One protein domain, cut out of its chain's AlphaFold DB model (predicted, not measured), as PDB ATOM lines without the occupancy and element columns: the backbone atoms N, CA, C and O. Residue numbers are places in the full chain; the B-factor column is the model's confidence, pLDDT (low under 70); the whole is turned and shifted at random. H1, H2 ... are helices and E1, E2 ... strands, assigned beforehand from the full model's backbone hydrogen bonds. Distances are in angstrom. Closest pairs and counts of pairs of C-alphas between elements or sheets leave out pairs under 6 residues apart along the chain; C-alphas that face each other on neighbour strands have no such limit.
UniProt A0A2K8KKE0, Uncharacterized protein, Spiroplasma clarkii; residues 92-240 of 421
ATOM      1  N   ASP A  92     -33.413  43.514  46.927       92.75
ATOM      2  CA  ASP A  92     -34.556  44.302  46.445       92.75
ATOM      3  C   ASP A  92     -34.338  44.793  45.005       92.75
ATOM      4  O   ASP A  92     -33.244  45.235  44.657       92.75
ATOM      5  N   VAL A  93     -35.386  44.755  44.172       89.56
ATOM      6  CA  VAL A  93     -35.376  45.473  42.886       89.56
ATOM      7  C   VAL A  93     -35.747  46.942  43.086       89.56
ATOM      8  O   VAL A  93     -36.585  47.281  43.924       89.56
ATOM      9  N   ASP A  94     -35.174  47.823  42.269       85.88
ATOM     10  CA  ASP A  94     -35.547  49.235  42.248       85.88
ATOM     11  C   ASP A  94     -36.896  49.429  41.530       85.88
ATOM     12  O   ASP A  94     -37.028  49.226  40.319       85.88
ATOM     13  N   ILE A  95     -37.915  49.849  42.283       85.25
ATOM     14  CA  ILE A  95     -39.272  50.101  41.770       85.25
ATOM     15  C   ILE A  95     -39.372  51.348  40.882       85.25
ATOM     16  O   ILE A  95     -40.385  51.562  40.211       85.25
ATOM     17  N   THR A  96     -38.348  52.200  40.904       78.69
ATOM     18  CA  THR A  96     -38.249  53.405  40.073       78.69
ATOM     19  C   THR A  96     -37.516  53.133  38.764       78.69
ATOM     20  O   THR A  96     -37.652  53.902  37.810       78.69
ATOM     21  N   GLN A  97     -36.776  52.022  38.689       72.81
ATOM     22  CA  GLN A  97     -36.057  51.633  37.492       72.81
ATOM     23  C   GLN A  97     -37.059  51.278  36.397       72.81
ATOM     24  O   GLN A  97     -37.731  50.242  36.437       72.81
ATOM     25  N   ASN A  98     -37.137  52.142  35.387       65.62
ATOM     26  CA  ASN A  98     -37.889  51.821  34.194       65.62
ATOM     27  C   ASN A  98     -37.146  50.768  33.371       65.62
ATOM     28  O   ASN A  98     -35.915  50.787  33.259       65.62
ATOM     29  N   THR A  99     -37.908  49.859  32.775       63.19
ATOM     30  CA  THR A  99     -37.403  48.949  31.763       63.19
ATOM     31  C   THR A  99     -36.690  49.756  30.672       63.19
ATOM     32  O   THR A  99     -37.292  50.605  30.020       63.19
ATOM     33  N   LYS A 100     -35.408  49.455  30.432       56.28
ATOM     34  CA  LYS A 100     -34.653  49.998  29.290       56.28
ATOM     35  C   LYS A 100     -34.980  49.300  27.962       56.28
ATOM     36  O   LYS A 100     -34.444  49.710  26.942       56.28
ATOM     37  N   VAL A 101     -35.827  48.262  27.965       55.00
ATOM     38  CA  VAL A 101     -36.307  47.572  26.753       55.00
ATOM     39  C   VAL A 101     -37.138  48.570  25.938       55.00
ATOM     40  O   VAL A 101     -38.220  48.958  26.385       55.00
ATOM     41  N   PRO A 102     -36.659  48.999  24.759       50.50
ATOM     42  CA  PRO A 102     -37.303  50.069  24.008       50.50
ATOM     43  C   PRO A 102     -38.497  49.577  23.189       50.50
ATOM     44  O   PRO A 102     -39.263  50.402  22.696       50.50
ATOM     45  N   VAL A 103     -38.672  48.258  23.039       53.50
ATOM     46  CA  VAL A 103     -39.780  47.695  22.268       53.50
ATOM     47  C   VAL A 103     -40.658  46.815  23.134       53.50
ATOM     48  O   VAL A 103     -40.238  45.801  23.684       53.50
ATOM     49  N   LYS A 104     -41.905  47.256  23.228       63.16
ATOM     50  CA  LYS A 104     -43.002  46.615  23.938       63.16
ATOM     51  C   LYS A 104     -44.042  46.154  22.933       63.16
ATOM     52  O   LYS A 104     -44.038  46.610  21.783       63.16
ATOM     53  N   SER A 105     -44.914  45.243  23.349       65.62
ATOM     54  CA  SER A 105     -46.059  44.909  22.510       65.62
ATOM     55  C   SER A 105     -46.984  46.124  22.437       65.62
ATOM     56  O   SER A 105     -47.370  46.665  23.472       65.62
ATOM     57  N   GLY A 106     -47.301  46.565  21.219       66.31
ATOM     58  CA  GLY A 106     -48.363  47.544  20.982       66.31
ATOM     59  C   GLY A 106     -49.755  46.909  20.916       66.31
ATOM     60  O   GLY A 106     -50.737  47.642  20.845       66.31
ATOM     61  N   SER A 107     -49.842  45.573  20.925       72.19
ATOM     62  CA  SER A 107     -51.111  44.857  20.819       72.19
ATOM     63  C   SER A 107     -51.894  44.926  22.126       72.19
ATOM     64  O   SER A 107     -51.326  44.810  23.218       72.19
ATOM     65  N   VAL A 108     -53.204  45.116  22.008       80.50
ATOM     66  CA  VAL A 108     -54.136  45.356  23.128       80.50
ATOM     67  C   VAL A 108     -55.397  44.499  23.034       80.50
ATOM     68  O   VAL A 108     -56.391  44.763  23.687       80.50
ATOM     69  N   ASP A 109     -55.370  43.480  22.195       79.19
ATOM     70  CA  ASP A 109     -56.403  42.455  22.060       79.19
ATOM     71  C   ASP A 109     -56.471  41.515  23.276       79.19
ATOM     72  O   ASP A 109     -57.555  41.054  23.631       79.19
ATOM     73  N   TYR A 110     -55.340  41.296  23.955       82.81
ATOM     74  CA  TYR A 110     -55.236  40.525  25.197       82.81
ATOM     75  C   TYR A 110     -54.340  41.217  26.225       82.81
ATOM     76  O   TYR A 110     -53.562  42.113  25.898       82.81
ATOM     77  N   VAL A 111     -54.396  40.774  27.484       82.25
ATOM     78  CA  VAL A 111     -53.297  41.010  28.430       82.25
ATOM     79  C   VAL A 111     -52.265  39.904  28.247       82.25
ATOM     80  O   VAL A 111     -52.551  38.731  28.498       82.25
ATOM     81  N   TYR A 112     -51.052  40.265  27.845       76.75
ATOM     82  CA  TYR A 112     -50.015  39.277  27.572       76.75
ATOM     83  C   TYR A 112     -49.248  38.903  28.837       76.75
ATOM     84  O   TYR A 112     -48.824  39.763  29.609       76.75
ATOM     85  N   LEU A 113     -49.054  37.600  29.045       73.50
ATOM     86  CA  LEU A 113     -48.217  37.061  30.111       73.50
ATOM     87  C   LEU A 113     -46.902  36.594  29.489       73.50
ATOM     88  O   LEU A 113     -46.863  35.578  28.804       73.50
ATOM     89  N   GLY A 114     -45.815  37.333  29.707       60.00
ATOM     90  CA  GLY A 114     -44.501  36.924  29.214       60.00
ATOM     91  C   GLY A 114     -43.904  35.774  30.036       60.00
ATOM     92  O   GLY A 114     -43.938  35.816  31.273       60.00
ATOM     93  N   GLN A 115     -43.294  34.782  29.379       52.84
ATOM     94  CA  GLN A 115     -42.352  33.856  30.022       52.84
ATOM     95  C   GLN A 115     -41.058  34.604  30.363       52.84
ATOM     96  O   GLN A 115     -40.407  35.094  29.456       52.84
ATOM     97  N   GLN A 116     -40.668  34.761  31.634       53.50
ATOM     98  CA  GLN A 116     -39.426  35.471  32.014       53.50
ATOM     99  C   GLN A 116     -38.213  34.984  31.189       53.50
ATOM    100  O   GLN A 116     -38.121  33.801  30.890       53.50
ATOM    101  N   ALA A 117     -37.290  35.893  30.835       45.16
ATOM    102  CA  ALA A 117     -36.184  35.701  29.873       45.16
ATOM    103  C   ALA A 117     -35.133  34.624  30.259       45.16
ATOM    104  O   ALA A 117     -34.059  34.512  29.669       45.16
ATOM    105  N   MET A 118     -35.416  33.831  31.287       50.72
ATOM    106  CA  MET A 118     -34.596  32.727  31.753       50.72
ATOM    107  C   MET A 118     -35.485  31.522  31.942       50.72
ATOM    108  O   MET A 118     -36.428  31.568  32.735       50.72
ATOM    109  N   GLY A 119     -35.187  30.481  31.166       43.28
ATOM    110  CA  GLY A 119     -36.083  29.367  30.895       43.28
ATOM    111  C   GLY A 119     -36.867  28.894  32.115       43.28
ATOM    112  O   GLY A 119     -36.305  28.629  33.171       43.28
ATOM    113  N   ASN A 120     -38.177  28.740  31.943       49.41
ATOM    114  CA  ASN A 120     -39.041  27.918  32.792       49.41
ATOM    115  C   ASN A 120     -39.148  28.286  34.287       49.41
ATOM    116  O   ASN A 120     -39.775  27.534  35.040       49.41
ATOM    117  N   TYR A 121     -38.600  29.413  34.755       59.22
ATOM    118  CA  TYR A 121     -38.714  29.796  36.165       59.22
ATOM    119  C   TYR A 121     -39.797  30.851  36.386       59.22
ATOM    120  O   TYR A 121     -39.707  31.999  35.956       59.22
ATOM    121  N   TYR A 122     -40.830  30.442  37.120       74.38
ATOM    122  CA  TYR A 122     -41.850  31.329  37.670       74.38
ATOM    123  C   TYR A 122     -41.215  32.472  38.479       74.38
ATOM    124  O   TYR A 122     -40.219  32.222  39.168       74.38
ATOM    125  N   PRO A 123     -41.794  33.690  38.462       85.19
ATOM    126  CA  PRO A 123     -41.427  34.747  39.396       85.19
ATOM    127  C   PRO A 123     -41.436  34.228  40.829       85.19
ATOM    128  O   PRO A 123     -42.306  33.432  41.199       85.19
ATOM    129  N   ARG A 124     -40.459  34.647  41.631       89.38
ATOM    130  CA  ARG A 124     -40.243  34.098  42.972       89.38
ATOM    131  C   ARG A 124     -40.049  35.177  44.020       89.38
ATOM    132  O   ARG A 124     -39.534  36.252  43.729       89.38
ATOM    133  N   ALA A 125     -40.434  34.848  45.245       91.62
ATOM    134  CA  ALA A 125     -40.134  35.630  46.436       91.62
ATOM    135  C   ALA A 125     -39.781  34.701  47.606       91.62
ATOM    136  O   ALA A 125     -40.129  33.515  47.591       91.62
ATOM    137  N   THR A 126     -39.101  35.241  48.618       93.56
ATOM    138  CA  THR A 126     -38.677  34.475  49.798       93.56
ATOM    139  C   THR A 126     -39.289  35.013  51.083       93.56
ATOM    140  O   THR A 126     -39.984  36.030  51.085       93.56
ATOM    141  N   GLU A 127     -39.042  34.341  52.203       93.44
ATOM    142  CA  GLU A 127     -39.392  34.826  53.540       93.44
ATOM    143  C   GLU A 127     -38.619  36.077  53.982       93.44
ATOM    144  O   GLU A 127     -38.905  36.610  55.048       93.44
ATOM    145  N   LEU A 128     -37.645  36.561  53.205       94.50
ATOM    146  CA  LEU A 128     -36.936  37.809  53.507       94.50
ATOM    147  C   LEU A 128     -37.738  39.058  53.102       94.50
ATOM    148  O   LEU A 128     -37.344  40.183  53.426       94.50
ATOM    149  N   HIS A 129     -38.893  38.886  52.451       94.38
ATOM    150  CA  HIS A 129     -39.797  39.966  52.046       94.38
ATOM    151  C   HIS A 129     -39.134  40.979  51.109       94.38
ATOM    152  O   HIS A 129     -39.297  42.193  51.285       94.38
ATOM    153  N   GLU A 130     -38.345  40.493  50.154       94.31
ATOM    154  CA  GLU A 130     -37.722  41.342  49.144       94.31
ATOM    155  C   GLU A 130     -38.734  41.757  48.083       94.31
ATOM    156  O   GLU A 130     -39.632  40.997  47.696       94.31
ATOM    157  N   ILE A 131     -38.547  42.965  47.579       94.56
ATOM    158  CA  ILE A 131     -39.278  43.503  46.451       94.56
ATOM    159  C   ILE A 131     -38.758  42.841  45.176       94.56
ATOM    160  O   ILE A 131     -37.563  42.829  44.869       94.56
ATOM    161  N   ASN A 132     -39.698  42.280  44.430       92.62
ATOM    162  CA  ASN A 132     -39.521  41.539  43.194       92.62
ATOM    163  C   ASN A 132     -40.425  42.137  42.108       92.62
ATOM    164  O   ASN A 132     -41.337  42.909  42.416       92.62
ATOM    165  N   ARG A 133     -40.180  41.805  40.833       89.06
ATOM    166  CA  ARG A 133     -40.972  42.329  39.713       89.06
ATOM    167  C   ARG A 133     -41.321  41.277  38.670       89.06
ATOM    168  O   ARG A 133     -40.546  40.378  38.373       89.06
ATOM    169  N   TYR A 134     -42.491  41.435  38.072       86.69
ATOM    170  CA  TYR A 134     -42.917  40.699  36.890       86.69
ATOM    171  C   TYR A 134     -43.345  41.681  35.805       86.69
ATOM    172  O   TYR A 134     -44.126  42.585  36.080       86.69
ATOM    173  N   GLU A 135     -42.849  41.508  34.584       82.19
ATOM    174  CA  GLU A 135     -43.187  42.382  33.461       82.19
ATOM    175  C   GLU A 135     -44.389  41.835  32.675       82.19
ATOM    176  O   GLU A 135     -44.365  40.692  32.222       82.19
ATOM    177  N   VAL A 136     -45.409  42.672  32.489       83.94
ATOM    178  CA  VAL A 136     -46.576  42.448  31.626       83.94
ATOM    179  C   VAL A 136     -46.314  43.171  30.293       83.94
ATOM    180  O   VAL A 136     -46.410  44.399  30.252       83.94
ATOM    181  N   PRO A 137     -45.967  42.470  29.194       78.50
ATOM    182  CA  PRO A 137     -45.330  43.068  28.011       78.50
ATOM    183  C   PRO A 137     -46.074  44.203  27.292       78.50
ATOM    184  O   PRO A 137     -45.440  44.951  26.546       78.50
ATOM    185  N   ASN A 138     -47.393  44.323  27.469       80.12
ATOM    186  CA  ASN A 138     -48.225  45.365  26.859       80.12
ATOM    187  C   ASN A 138     -48.920  46.286  27.876       80.12
ATOM    188  O   ASN A 138     -49.830  47.026  27.503       80.12
ATOM    189  N   PHE A 139     -48.513  46.274  29.151       86.50
ATOM    190  CA  PHE A 139     -49.168  47.069  30.196       86.50
ATOM    191  C   PHE A 139     -49.207  48.563  29.843       86.50
ATOM    192  O   PHE A 139     -50.255  49.206  29.921       86.50
ATOM    193  N   ARG A 140     -48.095  49.137  29.389       84.69
ATOM    194  CA  ARG A 140     -48.060  50.533  28.961       84.69
ATOM    195  C   ARG A 140     -48.922  50.805  27.730       84.69
ATOM    196  O   ARG A 140     -49.614  51.815  27.729       84.69
ATOM    197  N   ALA A 141     -48.924  49.925  26.728       84.38
ATOM    198  CA  ALA A 141     -49.755  50.097  25.533       84.38
ATOM    199  C   ALA A 141     -51.254  50.118  25.879       84.38
ATOM    200  O   ALA A 141     -51.990  50.970  25.386       84.38
ATOM    201  N   LEU A 142     -51.684  49.246  26.796       89.00
ATOM    202  CA  LEU A 142     -53.040  49.251  27.347       89.00
ATOM    203  C   LEU A 142     -53.361  50.588  28.036       89.00
ATOM    204  O   LEU A 142     -54.392  51.199  27.750       89.00
ATOM    205  N   ASN A 143     -52.464  51.082  28.895       89.31
ATOM    206  CA  ASN A 143     -52.659  52.361  29.583       89.31
ATOM    207  C   ASN A 143     -52.721  53.556  28.623       89.31
ATOM    208  O   ASN A 143     -53.542  54.450  28.821       89.31
ATOM    209  N   ASP A 144     -51.881  53.571  27.585       88.12
ATOM    210  CA  ASP A 144     -51.853  54.635  26.576       88.12
ATOM    211  C   ASP A 144     -53.168  54.690  25.763       88.12
ATOM    212  O   ASP A 144     -53.542  55.755  25.273       88.12
ATOM    213  N   LEU A 145     -53.916  53.579  25.683       89.75
ATOM    214  CA  LEU A 145     -55.267  53.508  25.101       89.75
ATOM    215  C   LEU A 145     -56.405  53.730  26.111       89.75
ATOM    216  O   LEU A 145     -57.576  53.564  25.770       89.75
ATOM    217  N   GLY A 146     -56.092  54.120  27.347       92.25
ATOM    218  CA  GLY A 146     -57.090  54.423  28.375       92.25
ATOM    219  C   GLY A 146     -57.604  53.207  29.146       92.25
ATOM    220  O   GLY A 146     -58.569  53.332  29.902       92.25
ATOM    221  N   TYR A 147     -56.971  52.039  29.010       94.25
ATOM    222  CA  TYR A 147     -57.249  50.914  29.897       94.25
ATOM    223  C   TYR A 147     -56.521  51.079  31.233       94.25
ATOM    224  O   TYR A 147     -55.456  51.679  31.334       94.25
ATOM    225  N   THR A 148     -57.090  50.509  32.285       94.94
ATOM    226  CA  THR A 148     -56.413  50.269  33.560       94.94
ATOM    227  C   THR A 148     -56.194  48.772  33.691       94.94
ATOM    228  O   THR A 148     -57.151  48.008  33.575       94.94
ATOM    229  N   LEU A 149     -54.956  48.343  33.936       95.44
ATOM    230  CA  LEU A 149     -54.676  46.947  34.260       95.44
ATOM    231  C   LEU A 149     -55.117  46.657  35.696       95.44
ATOM    232  O   LEU A 149     -54.810  47.415  36.615       95.44
ATOM    233  N   TYR A 150     -55.795  45.537  35.892       95.75
ATOM    234  CA  TYR A 150     -56.155  45.020  37.195       95.75
ATOM    235  C   TYR A 150     -55.603  43.612  37.382       95.75
ATOM    236  O   TYR A 150     -55.519  42.819  36.441       95.75
ATOM    237  N   ILE A 151     -55.282  43.287  38.627       94.88
ATOM    238  CA  ILE A 151     -54.773  41.986  39.036       94.88
ATOM    239  C   ILE A 151     -55.708  41.339  40.047       94.88
ATOM    240  O   ILE A 151     -56.184  41.970  40.990       94.88
ATOM    241  N   ASN A 152     -55.956  40.052  39.871       94.31
ATOM    242  CA  ASN A 152     -56.541  39.209  40.891       94.31
ATOM    243  C   ASN A 152     -55.453  38.314  41.480       94.31
ATOM    244  O   ASN A 152     -54.900  37.470  40.778       94.31
ATOM    245  N   ASN A 153     -55.193  38.485  42.773       88.00
ATOM    246  CA  ASN A 153     -54.428  37.569  43.622       88.00
ATOM    247  C   ASN A 153     -55.283  37.078  44.810       88.00
ATOM    248  O   ASN A 153     -54.744  36.638  45.820       88.00
ATOM    249  N   SER A 154     -56.614  37.224  44.725       62.84
ATOM    250  CA  SER A 154     -57.518  37.500  45.859       62.84
ATOM    251  C   SER A 154     -57.694  36.395  46.907       62.84
ATOM    252  O   SER A 154     -58.505  36.562  47.811       62.84
ATOM    253  N   ASN A 155     -56.953  35.292  46.814       61.59
ATOM    254  CA  ASN A 155     -56.940  34.224  47.815       61.59
ATOM    255  C   ASN A 155     -55.554  34.012  48.439       61.59
ATOM    256  O   ASN A 155     -55.350  33.022  49.138       61.59
ATOM    257  N   ASP A 156     -54.595  34.901  48.171       75.75
ATOM    258  CA  ASP A 156     -53.229  34.747  48.648       75.75
ATOM    259  C   ASP A 156     -52.873  35.763  49.740       75.75
ATOM    260  O   ASP A 156     -52.612  36.935  49.481       75.75
ATOM    261  N   GLU A 157     -52.833  35.286  50.984       84.19
ATOM    262  CA  GLU A 157     -52.361  36.045  52.146       84.19
ATOM    263  C   GLU A 157     -50.830  36.122  52.247       84.19
ATOM    264  O   GLU A 157     -50.305  36.766  53.160       84.19
ATOM    265  N   LYS A 158     -50.101  35.439  51.359       89.88
ATOM    266  CA  LYS A 158     -48.644  35.306  51.384       89.88
ATOM    267  C   LYS A 158     -47.931  36.292  50.474       89.88
ATOM    268  O   LYS A 158     -46.754  36.533  50.720       89.88
ATOM    269  N   ILE A 159     -48.588  36.853  49.454       93.00
ATOM    270  CA  ILE A 159     -47.969  37.818  48.532       93.00
ATOM    271  C   ILE A 159     -48.746  39.133  48.485       93.00
ATOM    272  O   ILE A 159     -49.939  39.169  48.198       93.00
ATOM    273  N   GLU A 160     -48.023  40.223  48.721       93.12
ATOM    274  CA  GLU A 160     -48.487  41.600  48.596       93.12
ATOM    275  C   GLU A 160     -48.081  42.172  47.232       93.12
ATOM    276  O   GLU A 160     -46.920  42.059  46.825       93.12
ATOM    277  N   ILE A 161     -49.028  42.825  46.551       94.19
ATOM    278  CA  ILE A 161     -48.770  43.627  45.351       94.19
ATOM    279  C   ILE A 161     -48.504  45.071  45.773       94.19
ATOM    280  O   ILE A 161     -49.304  45.674  46.483       94.19
ATOM    281  N   ILE A 162     -47.383  45.631  45.332       93.00
ATOM    282  CA  ILE A 162     -46.870  46.912  45.829       93.00
ATOM    283  C   ILE A 162     -47.482  48.093  45.070       93.00
ATOM    284  O   ILE A 162     -47.791  49.118  45.669       93.00
ATOM    285  N   ASN A 163     -47.679  47.970  43.754       92.31
ATOM    286  CA  ASN A 163     -48.186  49.053  42.906       92.31
ATOM    287  C   ASN A 163     -49.704  48.989  42.669       92.31
ATOM    288  O   ASN A 163     -50.167  49.197  41.548       92.31
ATOM    289  N   VAL A 164     -50.483  48.735  43.724       93.62
ATOM    290  CA  VAL A 164     -51.950  48.865  43.683       93.62
ATOM    291  C   VAL A 164     -52.346  50.344  43.703       93.62
ATOM    292  O   VAL A 164     -51.890  51.116  44.548       93.62
ATOM    293  N   ASP A 165     -53.213  50.752  42.778       92.75
ATOM    294  CA  ASP A 165     -53.742  52.113  42.704       92.75
ATOM    295  C   ASP A 165     -54.890  52.312  43.704       92.75
ATOM    296  O   ASP A 165     -56.061  52.093  43.396       92.75
ATOM    297  N   ALA A 166     -54.558  52.774  44.910       89.06
ATOM    298  CA  ALA A 166     -55.540  53.035  45.963       89.06
ATOM    299  C   ALA A 166     -56.574  54.127  45.610       89.06
ATOM    300  O   ALA A 166     -57.577  54.259  46.313       89.06
ATOM    301  N   SER A 167     -56.353  54.919  44.554       90.25
ATOM    302  CA  SER A 167     -57.314  55.936  44.107       90.25
ATOM    303  C   SER A 167     -58.467  55.353  43.284       90.25
ATOM    304  O   SER A 167     -59.528  55.974  43.178       90.25
ATOM    305  N   LYS A 168     -58.288  54.147  42.733       89.94
ATOM    306  CA  LYS A 168     -59.283  53.443  41.923       89.94
ATOM    307  C   LYS A 168     -59.947  52.331  42.729       89.94
ATOM    308  O   LYS A 168     -59.369  51.746  43.642       89.94
ATOM    309  N   LYS A 169     -61.202  52.032  42.397       91.19
ATOM    310  CA  LYS A 169     -61.952  50.959  43.061       91.19
ATOM    311  C   LYS A 169     -61.572  49.607  42.471       91.19
ATOM    312  O   LYS A 169     -61.417  49.481  41.263       91.19
ATOM    313  N   ALA A 170     -61.497  48.592  43.329       93.25
ATOM    314  CA  ALA A 170     -61.486  47.208  42.881       93.25
ATOM    315  C   ALA A 170     -62.793  46.871  42.146       93.25
ATOM    316  O   ALA A 170     -63.854  47.419  42.468       93.25
ATOM    317  N   ILE A 171     -62.715  45.949  41.192       93.75
ATOM    318  CA  ILE A 171     -63.860  45.503  40.394       93.75
ATOM    319  C   ILE A 171     -64.104  44.010  40.589       93.75
ATOM    320  O   ILE A 171     -63.174  43.249  40.858       93.75
ATOM    321  N   LYS A 172     -65.364  43.588  40.465       93.44
ATOM    322  CA  LYS A 172     -65.743  42.173  40.472       93.44
ATOM    323  C   LYS A 172     -65.980  41.719  39.034       93.44
ATOM    324  O   LYS A 172     -66.819  42.302  38.356       93.44
ATOM    325  N   HIS A 173     -65.284  40.672  38.603       92.06
ATOM    326  CA  HIS A 173     -65.434  40.059  37.280       92.06
ATOM    327  C   HIS A 173     -65.279  38.544  37.404       92.06
ATOM    328  O   HIS A 173     -64.365  38.092  38.087       92.06
ATOM    329  N   ASN A 174     -66.182  37.757  36.809       89.56
ATOM    330  CA  ASN A 174     -66.177  36.285  36.897       89.56
ATOM    331  C   ASN A 174     -65.953  35.744  38.330       89.56
ATOM    332  O   ASN A 174     -65.106  34.885  38.564       89.56
ATOM    333  N   ASP A 175     -66.685  36.300  39.302       89.56
ATOM    334  CA  ASP A 175     -66.596  35.986  40.740       89.56
ATOM    335  C   ASP A 175     -65.254  36.249  41.440       89.56
ATOM    336  O   ASP A 175     -65.096  35.952  42.624       89.56
ATOM    337  N   LEU A 176     -64.331  36.918  40.759       91.75
ATOM    338  CA  LEU A 176     -63.037  37.327  41.285       91.75
ATOM    339  C   LEU A 176     -63.002  38.839  41.532       91.75
ATOM    340  O   LEU A 176     -63.635  39.619  40.819       91.75
ATOM    341  N   VAL A 177     -62.258  39.256  42.560       93.12
ATOM    342  CA  VAL A 177     -62.042  40.675  42.887       93.12
ATOM    343  C   VAL A 177     -60.685  41.108  42.357       93.12
ATOM    344  O   VAL A 177     -59.652  40.587  42.773       93.12
ATOM    345  N   TYR A 178     -60.685  42.067  41.446       95.00
ATOM    346  CA  TYR A 178     -59.496  42.568  40.781       95.00
ATOM    347  C   TYR A 178     -59.108  43.938  41.341       95.00
ATOM    348  O   TYR A 178     -59.933  44.853  41.400       95.00
ATOM    349  N   GLN A 179     -57.852  44.077  41.758       95.31
ATOM    350  CA  GLN A 179     -57.270  45.313  42.271       95.31
ATOM    351  C   GLN A 179     -56.617  46.103  41.128       95.31
ATOM    352  O   GLN A 179     -55.884  45.507  40.338       95.31
ATOM    353  N   PRO A 180     -56.865  47.417  41.015       95.44
ATOM    354  CA  PRO A 180     -56.265  48.245  39.972       95.44
ATOM    355  C   PRO A 180     -54.766  48.408  40.210       95.44
ATOM    356  O   PRO A 180     -54.328  48.596  41.344       95.44
ATOM    357  N   LEU A 181     -53.982  48.387  39.139       94.31
ATOM    358  CA  LEU A 181     -52.546  48.642  39.174       94.31
ATOM    359  C   LEU A 181     -52.233  50.060  38.699       94.31
ATOM    360  O   LEU A 181     -52.850  50.572  37.763       94.31
ATOM    361  N   THR A 182     -51.228  50.679  39.317       89.00
ATOM    362  CA  THR A 182     -50.670  51.951  38.856       89.00
ATOM    363  C   THR A 182     -49.410  51.732  38.024       89.00
ATOM    364  O   THR A 182     -48.553  50.908  38.353       89.00
ATOM    365  N   ASN A 183     -49.288  52.523  36.958       81.00
ATOM    366  CA  ASN A 183     -48.113  52.597  36.091       81.00
ATOM    367  C   ASN A 183     -47.546  54.033  36.045       81.00
ATOM    368  O   ASN A 183     -47.156  54.571  35.010       81.00
ATOM    369  N   THR A 184     -47.547  54.712  37.187       73.94
ATOM    370  CA  THR A 184     -47.037  56.091  37.309       73.94
ATOM    371  C   THR A 184     -45.546  56.206  36.988       73.94
ATOM    372  O   THR A 184     -45.115  57.209  36.420       73.94
ATOM    373  N   ASN A 185     -44.773  55.148  37.246       73.56
ATOM    374  CA  ASN A 185     -43.348  55.073  36.913       73.56
ATOM    375  C   ASN A 185     -43.086  54.709  35.437       73.56
ATOM    376  O   ASN A 185     -41.930  54.599  35.026       73.56
ATOM    377  N   LYS A 186     -44.145  54.557  34.624       77.12
ATOM    378  CA  LYS A 186     -44.085  54.167  33.205       77.12
ATOM    379  C   LYS A 186     -43.346  52.846  32.979       77.12
ATOM    380  O   LYS A 186     -42.663  52.710  31.961       77.12
ATOM    381  N   THR A 187     -43.467  51.919  33.925       75.19
ATOM    382  CA  THR A 187     -42.897  50.575  33.875       75.19
ATOM    383  C   THR A 187     -43.968  49.562  33.501       75.19
ATOM    384  O   THR A 187     -45.122  49.649  33.905       75.19
ATOM    385  N   ASP A 188     -43.594  48.540  32.746       81.00
ATOM    386  CA  ASP A 188     -44.508  47.435  32.442       81.00
ATOM    387  C   ASP A 188     -44.581  46.415  33.589       81.00
ATOM    388  O   ASP A 188     -44.965  45.267  33.390       81.00
ATOM    389  N   CYS A 189     -44.186  46.810  34.801       86.56
ATOM    390  CA  CYS A 189     -43.928  45.898  35.902       86.56
ATOM    391  C   CYS A 189     -45.052  45.885  36.938       86.56
ATOM    392  O   CYS A 189     -45.567  46.914  37.376       86.56
ATOM    393  N   VAL A 190     -45.345  44.685  37.414       90.19
ATOM    394  CA  VAL A 190     -46.035  44.415  38.669       90.19
ATOM    395  C   VAL A 190     -44.965  44.159  39.717       90.19
ATOM    396  O   VAL A 190     -44.138  43.263  39.544       90.19
ATOM    397  N   TYR A 191     -44.971  44.932  40.797       92.69
ATOM    398  CA  TYR A 191     -44.024  44.766  41.895       92.69
ATOM    399  C   TYR A 191     -44.684  44.023  43.045       92.69
ATOM    400  O   TYR A 191     -45.837  44.292  43.384       92.69
ATOM    401  N   PHE A 192     -43.958  43.097  43.656       93.81
ATOM    402  CA  PHE A 192     -44.507  42.234  44.691       93.81
ATOM    403  C   PHE A 192     -43.463  41.811  45.712       93.81
ATOM    404  O   PHE A 192     -42.265  41.832  45.443       93.81
ATOM    405  N   ARG A 193     -43.934  41.393  46.881       95.25
ATOM    406  CA  ARG A 193     -43.118  40.787  47.940       95.25
ATOM    407  C   ARG A 193     -43.973  39.851  48.776       95.25
ATOM    408  O   ARG A 193     -45.199  39.934  48.747       95.25
ATOM    409  N   THR A 194     -43.347  38.977  49.549       95.31
ATOM    410  CA  THR A 194     -44.101  38.195  50.531       95.31
ATOM    411  C   THR A 194     -44.606  39.076  51.677       95.31
ATOM    412  O   THR A 194     -43.981  40.076  52.032       95.31
ATOM    413  N   THR A 195     -45.735  38.698  52.274       93.62
ATOM    414  CA  THR A 195     -46.261  39.316  53.498       93.62
ATOM    415  C   THR A 195     -45.539  38.773  54.730       93.62
ATOM    416  O   THR A 195     -44.922  37.710  54.679       93.62
ATOM    417  N   ASN A 196     -45.723  39.429  55.880       90.75
ATOM    418  CA  ASN A 196     -45.192  38.976  57.175       90.75
ATOM    419  C   ASN A 196     -45.709  37.589  57.627       90.75
ATOM    420  O   ASN A 196     -45.206  37.042  58.606       90.75
ATOM    421  N   ASN A 197     -46.709  37.015  56.945       88.69
ATOM    422  CA  ASN A 197     -47.205  35.661  57.219       88.69
ATOM    423  C   ASN A 197     -46.276  34.572  56.648       88.69
ATOM    424  O   ASN A 197     -46.348  33.402  57.042       88.69
ATOM    425  N   VAL A 198     -45.396  34.938  55.712       90.69
ATOM    426  CA  VAL A 198     -44.365  34.044  55.189       90.69
ATOM    427  C   VAL A 198     -43.149  34.099  56.101       90.69
ATOM    428  O   VAL A 198     -42.536  35.135  56.300       90.69
ATOM    429  N   THR A 199     -42.788  32.954  56.653       88.81
ATOM    430  CA  THR A 199     -41.626  32.750  57.519       88.81
ATOM    431  C   THR A 199     -40.796  31.619  56.935       88.81
ATOM    432  O   THR A 199     -41.280  30.890  56.073       88.81
ATOM    433  N   GLU A 200     -39.596  31.376  57.455       84.56
ATOM    434  CA  GLU A 200     -38.760  30.248  57.016       84.56
ATOM    435  C   GLU A 200     -39.499  28.894  57.083       84.56
ATOM    436  O   GLU A 200     -39.287  28.023  56.251       84.56
ATOM    437  N   LYS A 201     -40.451  28.732  58.016       82.94
ATOM    438  CA  LYS A 201     -41.275  27.514  58.140       82.94
ATOM    439  C   LYS A 201     -42.436  27.439  57.145       82.94
ATOM    440  O   LYS A 201     -42.978  26.360  56.927       82.94
ATOM    441  N   THR A 202     -42.861  28.574  56.593       82.25
ATOM    442  CA  THR A 202     -44.025  28.696  55.697       82.25
ATOM    443  C   THR A 202     -43.642  29.144  54.281       82.25
ATOM    444  O   THR A 202     -44.531  29.363  53.452       82.25
ATOM    445  N   ALA A 203     -42.337  29.215  53.985       80.06
ATOM    446  CA  ALA A 203     -41.719  29.626  52.721       80.06
ATOM    447  C   ALA A 203     -41.831  28.567  51.610       80.06
ATOM    448  O   ALA A 203     -40.869  28.238  50.918       80.06
ATOM    449  N   THR A 204     -43.026  28.006  51.447       81.44
ATOM    450  CA  THR A 204     -43.360  27.058  50.387       81.44
ATOM    451  C   THR A 204     -44.748  27.360  49.824       81.44
ATOM    452  O   THR A 204     -45.653  27.840  50.523       81.44
ATOM    453  N   GLY A 205     -44.919  27.080  48.533       85.12
ATOM    454  CA  GLY A 205     -46.187  27.209  47.819       85.12
ATOM    455  C   GLY A 205     -46.114  28.165  46.632       85.12
ATOM    456  O   GLY A 205     -45.037  28.486  46.127       85.12
ATOM    457  N   SER A 206     -47.281  28.596  46.165       86.19
ATOM    458  CA  SER A 206     -47.394  29.494  45.020       86.19
ATOM    459  C   SER A 206     -48.671  30.320  45.056       86.19
ATOM    460  O   SER A 206     -49.719  29.803  45.443       86.19
ATOM    461  N   SER A 207     -48.584  31.531  44.524       87.50
ATOM    462  CA  SER A 207     -49.708  32.372  44.133       87.50
ATOM    463  C   SER A 207     -50.094  32.127  42.685       87.50
ATOM    464  O   SER A 207     -49.226  31.863  41.849       87.50
ATOM    465  N   LYS A 208     -51.381  32.256  42.370       87.94
ATOM    466  CA  LYS A 208     -51.886  32.273  40.994       87.94
ATOM    467  C   LYS A 208     -52.534  33.619  40.736       87.94
ATOM    468  O   LYS A 208     -53.465  33.989  41.448       87.94
ATOM    469  N   TRP A 209     -52.042  34.335  39.737       90.69
ATOM    470  CA  TRP A 209     -52.526  35.663  39.387       90.69
ATOM    471  C   TRP A 209     -53.230  35.653  38.048       90.69
ATOM    472  O   TRP A 209     -52.753  35.045  37.090       90.69
ATOM    473  N   LYS A 210     -54.347  36.369  37.977       91.69
ATOM    474  CA  LYS A 210     -55.041  36.657  36.723       91.69
ATOM    475  C   LYS A 210     -55.041  38.150  36.476       91.69
ATOM    476  O   LYS A 210     -55.128  38.926  37.428       91.69
ATOM    477  N   PHE A 211     -55.011  38.537  35.211       92.88
ATOM    478  CA  PHE A 211     -55.042  39.934  34.820       92.88
ATOM    479  C   PHE A 211     -56.230  40.216  33.913       92.88
ATOM    480  O   PHE A 211     -56.626  39.377  33.106       92.88
ATOM    481  N   ILE A 212     -56.773  41.418  34.054       95.31
ATOM    482  CA  ILE A 212     -57.720  42.003  33.108       95.31
ATOM    483  C   ILE A 212     -57.337  43.458  32.880       95.31
ATOM    484  O   ILE A 212     -56.786  44.094  33.776       95.31
ATOM    485  N   ALA A 213     -57.639  44.001  31.713       95.75
ATOM    486  CA  ALA A 213     -57.544  45.426  31.446       95.75
ATOM    487  C   ALA A 213     -58.945  45.972  31.180       95.75
ATOM    488  O   ALA A 213     -59.704  45.373  30.423       95.75
ATOM    489  N   VAL A 214     -59.300  47.085  31.827       96.12
ATOM    490  CA  VAL A 214     -60.642  47.680  31.728       96.12
ATOM    491  C   VAL A 214     -60.544  49.163  31.406       96.12
ATOM    492  O   VAL A 214     -59.789  49.872  32.073       96.12
ATOM    493  N   ASN A 215     -61.279  49.628  30.396       94.38
ATOM    494  CA  ASN A 215     -61.350  51.050  30.041       94.38
ATOM    495  C   ASN A 215     -62.563  51.745  30.689       94.38
ATOM    496  O   ASN A 215     -63.428  51.107  31.293       94.38
ATOM    497  N   ASP A 216     -62.646  53.066  30.532       88.75
ATOM    498  CA  ASP A 216     -63.735  53.879  31.096       88.75
ATOM    499  C   ASP A 216     -65.118  53.581  30.481       88.75
ATOM    500  O   ASP A 216     -66.143  53.936  31.068       88.75
ATOM    501  N   LEU A 217     -65.166  52.922  29.318       89.75
ATOM    502  CA  LEU A 217     -66.405  52.483  28.664       89.75
ATOM    503  C   LEU A 217     -66.917  51.142  29.215       89.75
ATOM    504  O   LEU A 217     -68.062  50.771  28.952       89.75
ATOM    505  N   GLY A 218     -66.102  50.444  30.010       88.50
ATOM    506  CA  GLY A 218     -66.411  49.131  30.565       88.50
ATOM    507  C   GLY A 218     -65.994  47.957  29.679       88.50
ATOM    508  O   GLY A 218     -66.368  46.828  29.992       88.50
ATOM    509  N   ASP A 219     -65.221  48.187  28.614       93.56
ATOM    510  CA  ASP A 219     -64.647  47.102  27.815       93.56
ATOM    511  C   ASP A 219     -63.599  46.361  28.645       93.56
ATOM    512  O   ASP A 219     -62.737  46.987  29.269       93.56
ATOM    513  N   ILE A 220     -63.662  45.029  28.631       94.62
ATOM    514  CA  ILE A 220     -62.775  44.155  29.400       94.62
ATOM    515  C   ILE A 220     -61.941  43.311  28.439       94.62
ATOM    516  O   ILE A 220     -62.484  42.587  27.607       94.62
ATOM    517  N   ILE A 221     -60.625  43.370  28.613       93.19
ATOM    518  CA  ILE A 221     -59.647  42.500  27.963       93.19
ATOM    519  C   ILE A 221     -59.100  41.537  29.015       93.19
ATOM    520  O   ILE A 221     -58.669  41.966  30.086       93.19
ATOM    521  N   GLU A 222     -59.097  40.241  28.724       90.50
ATOM    522  CA  GLU A 222     -58.590  39.212  29.637       90.50
ATOM    523  C   GLU A 222     -57.159  38.779  29.285       90.50
ATOM    524  O   GLU A 222     -56.644  39.072  28.204       90.50
ATOM    525  N   SER A 223     -56.494  38.082  30.215       83.94
ATOM    526  CA  SER A 223     -55.214  37.426  29.927       83.94
ATOM    527  C   SER A 223     -55.341  36.393  28.812       83.94
ATOM    528  O   SER A 223     -56.252  35.564  28.836       83.94
ATOM    529  N   GLU A 224     -54.383  36.388  27.886       73.31
ATOM    530  CA  GLU A 224     -54.293  35.313  26.899       73.31
ATOM    531  C   GLU A 224     -53.942  33.990  27.599       73.31
ATOM    532  O   GLU A 224     -53.100  33.938  28.501       73.31
ATOM    533  N   THR A 225     -54.585  32.900  27.174       69.12
ATOM    534  CA  THR A 225     -54.147  31.556  27.557       69.12
ATOM    535  C   THR A 225     -52.951  31.172  26.697       69.12
ATOM    536  O   THR A 225     -53.046  31.165  25.472       69.12
ATOM    537  N   ASN A 226     -51.831  30.844  27.336       62.47
ATOM    538  CA  ASN A 226     -50.613  30.473  26.625       62.47
ATOM    539  C   ASN A 226     -50.726  29.075  25.973       62.47
ATOM    540  O   ASN A 226     -51.689  28.342  26.220       62.47
ATOM    541  N   ALA A 227     -49.751  28.675  25.152       51.25
ATOM    542  CA  ALA A 227     -49.781  27.408  24.407       51.25
ATOM    543  C   ALA A 227     -49.860  26.164  25.316       51.25
ATOM    544  O   ALA A 227     -50.338  25.110  24.903       51.25
ATOM    545  N   TYR A 228     -49.452  26.302  26.580       50.50
ATOM    546  CA  TYR A 228     -49.530  25.262  27.608       50.50
ATOM    547  C   TYR A 228     -50.859  25.260  28.383       50.50
ATOM    548  O   TYR A 228     -50.982  24.565  29.392       50.50
ATOM    549  N   GLY A 229     -51.851  26.046  27.955       59.88
ATOM    550  CA  GLY A 229     -53.163  26.125  28.599       59.88
ATOM    551  C   GLY A 229     -53.187  26.967  29.879       59.88
ATOM    552  O   GLY A 229     -54.169  26.920  30.624       59.88
ATOM    553  N   ASN A 230     -52.136  27.741  30.168       65.81
ATOM    554  CA  ASN A 230     -52.093  28.587  31.356       65.81
ATOM    555  C   ASN A 230     -52.706  29.961  31.069       65.81
ATOM    556  O   ASN A 230     -52.180  30.729  30.273       65.81
ATOM    557  N   SER A 231     -53.777  30.292  31.792       73.81
ATOM    558  CA  SER A 231     -54.433  31.613  31.800       73.81
ATOM    559  C   SER A 231     -54.122  32.430  33.062       73.81
ATOM    560  O   SER A 231     -54.792  33.413  33.378       73.81
ATOM    561  N   SER A 232     -53.138  31.981  33.845       83.25
ATOM    562  CA  SER A 232     -52.724  32.633  35.086       83.25
ATOM    563  C   SER A 232     -51.216  32.556  35.264       83.25
ATOM    564  O   SER A 232     -50.590  31.539  34.951       83.25
ATOM    565  N   LEU A 233     -50.642  33.618  35.818       84.81
ATOM    566  CA  LEU A 233     -49.245  33.653  36.219       84.81
ATOM    567  C   LEU A 233     -49.082  32.915  37.546       84.81
ATOM    568  O   LEU A 233     -49.832  33.144  38.491       84.81
ATOM    569  N   THR A 234     -48.070  32.059  37.642       85.31
ATOM    570  CA  THR A 234     -47.688  31.451  38.922       85.31
ATOM    571  C   THR A 234     -46.553  32.248  39.532       85.31
ATOM    572  O   THR A 234     -45.558  32.470  38.852       85.31
ATOM    573  N   VAL A 235     -46.671  32.624  40.802       88.19
ATOM    574  CA  VAL A 235     -45.577  33.218  41.580       88.19
ATOM    575  C   VAL A 235     -45.211  32.255  42.696       88.19
ATOM    576  O   VAL A 235     -46.039  31.955  43.551       88.19
ATOM    577  N   SER A 236     -44.001  31.712  42.679       88.75
ATOM    578  CA  SER A 236     -43.563  30.714  43.657       88.75
ATOM    579  C   SER A 236     -42.974  31.368  44.906       88.75
ATOM    580  O   SER A 236     -42.293  32.388  44.833       88.75
ATOM    581  N   ILE A 237     -43.197  30.744  46.058       89.75
ATOM    582  CA  ILE A 237     -42.573  31.127  47.324       89.75
ATOM    583  C   ILE A 237     -41.564  30.049  47.682       89.75
ATOM    584  O   ILE A 237     -41.876  28.856  47.620       89.75
ATOM    585  N   SER A 238     -40.360  30.470  48.041       87.81
ATOM    586  CA  SER A 238     -39.262  29.566  48.360       87.81
ATOM    587  C   SER A 238     -38.462  30.055  49.556       87.81
ATOM    588  O   SER A 238     -38.352  31.258  49.758       87.81
ATOM    589  N   GLU A 239     -37.852  29.129  50.295       89.00
ATOM    590  CA  GLU A 239     -36.869  29.464  51.328       89.00
ATOM    591  C   GLU A 239     -35.726  30.303  50.730       89.00
ATOM    592  O   GLU A 239     -35.296  30.069  49.597       89.00
ATOM    593  N   SER A 240     -35.196  31.248  51.506       88.69
ATOM    594  CA  SER A 240     -34.016  32.040  51.137       88.69
ATOM    595  C   SER A 240     -32.716  31.243  51.179       88.69
ATOM    596  O   SER A 240     -31.693  31.734  50.723       88.69
TER     597      SER A 240
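AT A GLANCE: This is residues 92 to 240 of the 421 residues of an uncharacterized protein of Spiroplasma clarkii (UniProt A0A2K8KKE0). Little regular structure is here: a strongly twisted branched sheet along the long strand E7, next to the small sheet E1-E6-E3, with H1 over E2. Of 149 printed residues only 52 are in named elements, mostly strand: E1, H1, then E2 to E9. Both sheets are antiparallel; the whole is compact, radius of gyration of the C-alphas 14.9 A, spanning 46 by 35 by 33 A.

HOW THE PARTS SIT: First find E1, residues 132 to 135; its N 134 is 2.9 A from O 190 of E6, residues 189 to 194. H1, residues 139 to 144, has every O i to N i+4 pair within hydrogen-bond range and is over E2, residues 147 to 152, at height 7.6 A. N 150 of E2 is 2.7 A from O 212 of E7, residues 205 to 215.

IN THESE COORDINATES: Find C-alpha 132 at (-39.521, 41.539, 43.194); E7 runs 33.4 A from C-alpha 205 at (-46.187, 27.209, 47.819).

THE WHOLE: The printed part has no cut and no long link; 25 residues, among them 225 to 230, are under pLDDT 70.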